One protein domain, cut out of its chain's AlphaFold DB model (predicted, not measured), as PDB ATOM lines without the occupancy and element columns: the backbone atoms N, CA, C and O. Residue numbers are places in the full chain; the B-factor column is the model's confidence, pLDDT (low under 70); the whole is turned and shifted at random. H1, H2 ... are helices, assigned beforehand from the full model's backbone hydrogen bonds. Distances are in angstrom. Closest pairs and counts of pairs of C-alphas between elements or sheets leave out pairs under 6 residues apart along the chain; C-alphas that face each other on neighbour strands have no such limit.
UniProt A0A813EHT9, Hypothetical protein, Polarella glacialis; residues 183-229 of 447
ATOM      1  N   ASP A 183      14.326  53.039 -12.093       60.31
ATOM      2  CA  ASP A 183      13.520  51.949 -11.549       60.31
ATOM      3  C   ASP A 183      14.217  50.581 -11.603       60.31
ATOM      4  O   ASP A 183      14.004  49.746 -10.717       60.31
ATOM      5  N   ASP A 184      15.084  50.338 -12.586       66.44
ATOM      6  CA  ASP A 184      15.878  49.109 -12.670       66.44
ATOM      7  C   ASP A 184      17.032  49.120 -11.660       66.44
ATOM      8  O   ASP A 184      17.307  48.094 -11.028       66.44
ATOM      9  N   LEU A 185      17.626  50.292 -11.401       70.56
ATOM     10  CA  LEU A 185      18.601  50.482 -10.320       70.56
ATOM     11  C   LEU A 185      17.958  50.279  -8.939       70.56
ATOM     12  O   LEU A 185      18.490  49.528  -8.118       70.56
ATOM     13  N   LYS A 186      16.765  50.842  -8.701       72.56
ATOM     14  CA  LYS A 186      16.017  50.634  -7.444       72.56
ATOM     15  C   LYS A 186      15.637  49.166  -7.233       72.56
ATOM     16  O   LYS A 186      15.799  48.641  -6.130       72.56
ATOM     17  N   ARG A 187      15.194  48.459  -8.279       73.44
ATOM     18  CA  ARG A 187      14.882  47.019  -8.184       73.44
ATOM     19  C   ARG A 187      16.128  46.163  -7.946       73.44
ATOM     20  O   ARG A 187      16.034  45.156  -7.236       73.44
ATOM     21  N   ALA A 188      17.285  46.540  -8.488       75.06
ATOM     22  CA  ALA A 188      18.548  45.854  -8.227       75.06
ATOM     23  C   ALA A 188      19.016  46.036  -6.772       75.06
ATOM     24  O   ALA A 188      19.402  45.054  -6.128       75.06
ATOM     25  N   ASP A 189      18.907  47.242  -6.218       74.38
ATOM     26  CA  ASP A 189      19.279  47.510  -4.824       74.38
ATOM     27  C   ASP A 189      18.319  46.865  -3.815       74.38
ATOM     28  O   ASP A 189      18.757  46.320  -2.797       74.38
ATOM     29  N   GLU A 190      17.016  46.804  -4.106       73.81
ATOM     30  CA  GLU A 190      16.076  46.041  -3.276       73.81
ATOM     31  C   GLU A 190      16.367  44.536  -3.279       73.81
ATOM     32  O   GLU A 190      16.243  43.884  -2.234       73.81
ATOM     33  N   ARG A 191      16.781  43.970  -4.422       77.25
ATOM     34  CA  ARG A 191      17.226  42.568  -4.498       77.25
ATOM     35  C   ARG A 191      18.488  42.352  -3.669       77.25
ATOM     36  O   ARG A 191      18.487  41.466  -2.819       77.25
ATOM     37  N   ARG A 192      19.501  43.216  -3.805       78.56
ATOM     38  CA  ARG A 192      20.727  43.155  -2.984       78.56
ATOM     39  C   ARG A 192      20.415  43.210  -1.487       78.56
ATOM     40  O   ARG A 192      20.954  42.422  -0.714       78.56
ATOM     41  N   LYS A 193      19.481  44.072  -1.076       83.75
ATOM     42  CA  LYS A 193      19.070  44.211   0.329       83.75
ATOM     43  C   LYS A 193      18.293  42.997   0.848       83.75
ATOM     44  O   LYS A 193      18.428  42.648   2.025       83.75
ATOM     45  N   ARG A 194      17.475  42.340   0.014       80.19
ATOM     46  CA  ARG A 194      16.820  41.068   0.376       80.19
ATOM     47  C   ARG A 194      17.840  39.940   0.509       80.19
ATOM     48  O   ARG A 194      17.811  39.245   1.525       80.19
ATOM     49  N   ASP A 195      18.771  39.827  -0.430       80.75
ATOM     50  CA  ASP A 195      19.801  38.786  -0.420       80.75
ATOM     51  C   ASP A 195      20.732  38.921   0.790       80.75
ATOM     52  O   ASP A 195      21.081  37.930   1.434       80.75
ATOM     53  N   GLU A 196      21.098  40.147   1.171       82.62
ATOM     54  CA  GLU A 196      21.930  40.383   2.351       82.62
ATOM     55  C   GLU A 196      21.198  40.035   3.659       82.62
ATOM     56  O   GLU A 196      21.782  39.446   4.574       82.62
ATOM     57  N   ARG A 197      19.894  40.337   3.752       80.56
ATOM     58  CA  ARG A 197      19.061  39.915   4.892       80.56
ATOM     59  C   ARG A 197      18.935  38.398   4.959       80.56
ATOM     60  O   ARG A 197      19.015  37.836   6.050       80.56
ATOM     61  N   GLU A 198      18.767  37.737   3.819       79.25
ATOM     62  CA  GLU A 198      18.671  36.283   3.769       79.25
ATOM     63  C   GLU A 198      19.997  35.617   4.160       79.25
ATOM     64  O   GLU A 198      19.991  34.671   4.950       79.25
ATOM     65  N   ARG A 199      21.142  36.146   3.705       81.62
ATOM     66  CA  ARG A 199      22.472  35.692   4.151       81.62
ATOM     67  C   ARG A 199      22.625  35.827   5.665       81.62
ATOM     68  O   ARG A 199      22.913  34.835   6.327       81.62
ATOM     69  N   LYS A 200      22.292  36.992   6.232       83.50
ATOM     70  CA  LYS A 200      22.323  37.216   7.689       83.50
ATOM     71  C   LYS A 200      21.413  36.247   8.454       83.50
ATOM     72  O   LYS A 200      21.784  35.784   9.529       83.50
ATOM     73  N   LEU A 201      20.233  35.914   7.925       79.25
ATOM     74  CA  LEU A 201      19.337  34.928   8.543       79.25
ATOM     75  C   LEU A 201      19.900  33.504   8.475       79.25
ATOM     76  O   LEU A 201      19.798  32.759   9.451       79.25
ATOM     77  N   ARG A 202      20.518  33.127   7.351       80.75
ATOM     78  CA  ARG A 202      21.158  31.815   7.182       80.75
ATOM     79  C   ARG A 202      22.369  31.655   8.097       80.75
ATOM     80  O   ARG A 202      22.524  30.587   8.686       80.75
ATOM     81  N   ASP A 203      23.170  32.701   8.270       80.00
ATOM     82  CA  ASP A 203      24.328  32.679   9.166       80.00
ATOM     83  C   ASP A 203      23.893  32.603  10.635       80.00
ATOM     84  O   ASP A 203      24.341  31.708  11.349       80.00
ATOM     85  N   LYS A 204      22.887  33.388  11.051       75.94
ATOM     86  CA  LYS A 204      22.266  33.246  12.385       75.94
ATOM     87  C   LYS A 204      21.720  31.837  12.627       75.94
ATOM     88  O   LYS A 204      21.880  31.281  13.710       75.94
ATOM     89  N   ALA A 205      21.093  31.222  11.623       75.19
ATOM     90  CA  ALA A 205      20.591  29.853  11.734       75.19
ATOM     91  C   ALA A 205      21.718  28.809  11.838       75.19
ATOM     92  O   ALA A 205      21.532  27.781  12.493       75.19
ATOM     93  N   ARG A 206      22.879  29.053  11.213       80.00
ATOM     94  CA  ARG A 206      24.080  28.213  11.354       80.00
ATOM     95  C   ARG A 206      24.704  28.371  12.737       80.00
ATOM     96  O   ARG A 206      24.945  27.359  13.387       80.00
ATOM     97  N   ASP A 207      24.848  29.599  13.224       73.56
ATOM     98  CA  ASP A 207      25.389  29.881  14.558       73.56
ATOM     99  C   ASP A 207      24.532  29.282  15.675       73.56
ATOM    100  O   ASP A 207      25.050  28.782  16.673       73.56
ATOM    101  N   LEU A 208      23.212  29.236  15.480       71.38
ATOM    102  CA  LEU A 208      22.305  28.580  16.414       71.38
ATOM    103  C   LEU A 208      22.423  27.053  16.406       71.38
ATOM    104  O   LEU A 208      21.970  26.438  17.368       71.38
ATOM    105  N   ARG A 209      22.994  26.401  15.385       78.56
ATOM    106  CA  ARG A 209      23.177  24.936  15.392       78.56
ATOM    107  C   ARG A 209      24.314  24.494  16.307       78.56
ATOM    108  O   ARG A 209      24.202  23.418  16.890       78.56
ATOM    109  N   ASP A 210      25.333  25.328  16.494       84.56
ATOM    110  CA  ASP A 210      26.450  25.021  17.382       84.56
ATOM    111  C   ASP A 210      26.083  25.282  18.852       84.56
ATOM    112  O   ASP A 210      25.762  26.414  19.223       84.56
ATOM    113  N   PRO A 211      26.170  24.274  19.742       73.38
ATOM    114  CA  PRO A 211      25.754  24.427  21.135       73.38
ATOM    115  C   PRO A 211      26.597  25.465  21.887       73.38
ATOM    116  O   PRO A 211      26.054  26.215  22.693       73.38
ATOM    117  N   LYS A 212      27.902  25.570  21.590       78.38
ATOM    118  CA  LYS A 212      28.795  26.566  22.212       78.38
ATOM    119  C   LYS A 212      28.427  27.998  21.819       78.38
ATOM    120  O   LYS A 212      28.317  28.854  22.690       78.38
ATOM    121  N   ARG A 213      28.194  28.245  20.525       80.19
ATOM    122  CA  ARG A 213      27.798  29.567  20.011       80.19
ATOM    123  C   ARG A 213      26.402  29.957  20.483       80.19
ATOM    124  O   ARG A 213      26.193  31.102  20.863       80.19
ATOM    125  N   ARG A 214      25.474  28.998  20.557       80.06
ATOM    126  CA  ARG A 214      24.136  29.215  21.120       80.06
ATOM    127  C   ARG A 214      24.193  29.655  22.583       80.06
ATOM    128  O   ARG A 214      23.513  30.605  22.946       80.06
ATOM    129  N   VAL A 215      24.996  28.988  23.414       73.25
ATOM    130  CA  VAL A 215      25.158  29.369  24.828       73.25
ATOM    131  C   VAL A 215      25.824  30.739  24.954       73.25
ATOM    132  O   VAL A 215      25.342  31.553  25.731       73.25
ATOM    133  N   ALA A 216      26.862  31.025  24.160       78.75
ATOM    134  CA  ALA A 216      27.499  32.344  24.139       78.75
ATOM    135  C   ALA A 216      26.502  33.456  23.767       78.75
ATOM    136  O   ALA A 216      26.356  34.412  24.515       78.75
ATOM    137  N   ALA A 217      25.719  33.270  22.700       76.81
ATOM    138  CA  ALA A 217      24.696  34.229  22.284       76.81
ATOM    139  C   ALA A 217      23.604  34.444  23.349       76.81
ATOM    140  O   ALA A 217      23.116  35.558  23.512       76.81
ATOM    141  N   ILE A 218      23.223  33.396  24.089       75.75
ATOM    142  CA  ILE A 218      22.282  33.517  25.213       75.75
ATOM    143  C   ILE A 218      22.915  34.310  26.360       75.75
ATOM    144  O   ILE A 218      22.259  35.182  26.920       75.75
ATOM    145  N   LEU A 219      24.173  34.030  26.708       74.88
ATOM    146  CA  LEU A 219      24.883  34.742  27.771       74.88
ATOM    147  C   LEU A 219      25.080  36.219  27.429       74.88
ATOM    148  O   LEU A 219      24.843  37.065  28.287       74.88
ATOM    149  N   ASP A 220      25.453  36.530  26.191       76.06
ATOM    150  CA  ASP A 220      25.643  37.906  25.732       76.06
ATOM    151  C   ASP A 220      24.306  38.653  25.677       76.06
ATOM    152  O   ASP A 220      24.194  39.736  26.243       76.06
ATOM    153  N   HIS A 221      23.239  38.024  25.170       70.62
ATOM    154  CA  HIS A 221      21.892  38.595  25.243       70.62
ATOM    155  C   HIS A 221      21.433  38.810  26.696       70.62
ATOM    156  O   HIS A 221      20.754  39.788  26.996       70.62
ATOM    157  N   CYS A 222      21.772  37.915  27.629       62.88
ATOM    158  CA  CYS A 222      21.464  38.097  29.048       62.88
ATOM    159  C   CYS A 222      22.283  39.223  29.694       62.88
ATOM    160  O   CYS A 222      21.764  39.897  30.580       62.88
ATOM    161  N   ARG A 223      23.529  39.448  29.262       69.75
ATOM    162  CA  ARG A 223      24.376  40.557  29.732       69.75
ATOM    163  C   ARG A 223      23.879  41.902  29.212       69.75
ATOM    164  O   ARG A 223      23.712  42.827  30.000       69.75
ATOM    165  N   GLU A 224      23.579  41.985  27.919       63.66
ATOM    166  CA  GLU A 224      23.055  43.193  27.272       63.66
ATOM    167  C   GLU A 224      21.653  43.544  27.792       63.66
ATOM    168  O   GLU A 224      21.377  44.687  28.156       63.66
ATOM    169  N   ALA A 225      20.767  42.550  27.919       58.84
ATOM    170  CA  ALA A 225      19.418  42.767  28.440       58.84
ATOM    171  C   ALA A 225      19.392  42.986  29.966       58.84
ATOM    172  O   ALA A 225      18.478  43.638  30.474       58.84
ATOM    173  N   GLY A 226      20.402  42.492  30.692       52.97
ATOM    174  CA  GLY A 226      20.567  42.700  32.132       52.97
ATOM    175  C   GLY A 226      20.805  44.161  32.520       52.97
ATOM    176  O   GLY A 226      20.390  44.564  33.601       52.97
ATOM    177  N   GLN A 227      21.391  44.978  31.637       53.09
ATOM    178  CA  GLN A 227      21.577  46.413  31.895       53.09
ATOM    179  C   GLN A 227      20.378  47.274  31.475       53.09
ATOM    180  O   GLN A 227      20.117  48.298  32.099       53.09
ATOM    181  N   ALA A 228      19.622  46.867  30.450       49.84
ATOM    182  CA  ALA A 228      18.539  47.686  29.896       49.84
ATOM    183  C   ALA A 228      17.140  47.367  30.459       49.84
ATOM    184  O   ALA A 228      16.231  48.183  30.318       49.84
ATOM    185  N   GLN A 229      16.928  46.197  31.079       46.88
ATOM    186  CA  GLN A 229      15.591  45.749  31.493       46.88
ATOM    187  C   GLN A 229      15.545  45.100  32.881       46.88
ATOM    188  O   GLN A 229      15.002  44.009  33.056       46.88
TER     189      GLN A 229
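AT A GLANCE: This is residues 183 to 229 of the 447 residues of the protein "Hypothetical protein" of Polarella glacialis (UniProt A0A813EHT9). Two straight helices, a longer H1 and a shorter H2, meet near their ends and make an open L, with a tight link at the corner and both arms free beyond it. The printed part has 47 residues, with two named helices in the order H1, H2 and no named strand; the class is all helix. It is extended, with a radius of gyration of the C-alphas of 16.1 A, and flat, spanning 45 by 27 by 8 A.

IN THESE COORDINATES: H1, residues 183 to 207, begins at C-alpha 183 (13.520, 51.949, -11.549) and measures 36.2 A from first to last C-alpha. H2, residues 211 to 228, measures 25.9 A and ends at C-alpha 228 (18.539, 47.686, 29.896).

HOW THE PARTS SIT: H1 and H2 are close but not clearly touching; their closest C-alphas, those of Asp 207 and Arg 213, are 6.0 A apart. Their lines are only just about perpendicular, at 72 degrees. In H1 every O i to N i+4 pair is within hydrogen-bond range; in H2, 12 of 14 are.

THE WHOLE: The two C-alphas farthest apart, of Asp 184 and Gly 226, are 45.5 A apart. Residues 183 to 203 and 218 to 229 stand free. The printed part has no cut. The mean pLDDT of the printed part is 73.4, and residues 183 to 184 and 222 to 229 are under 70.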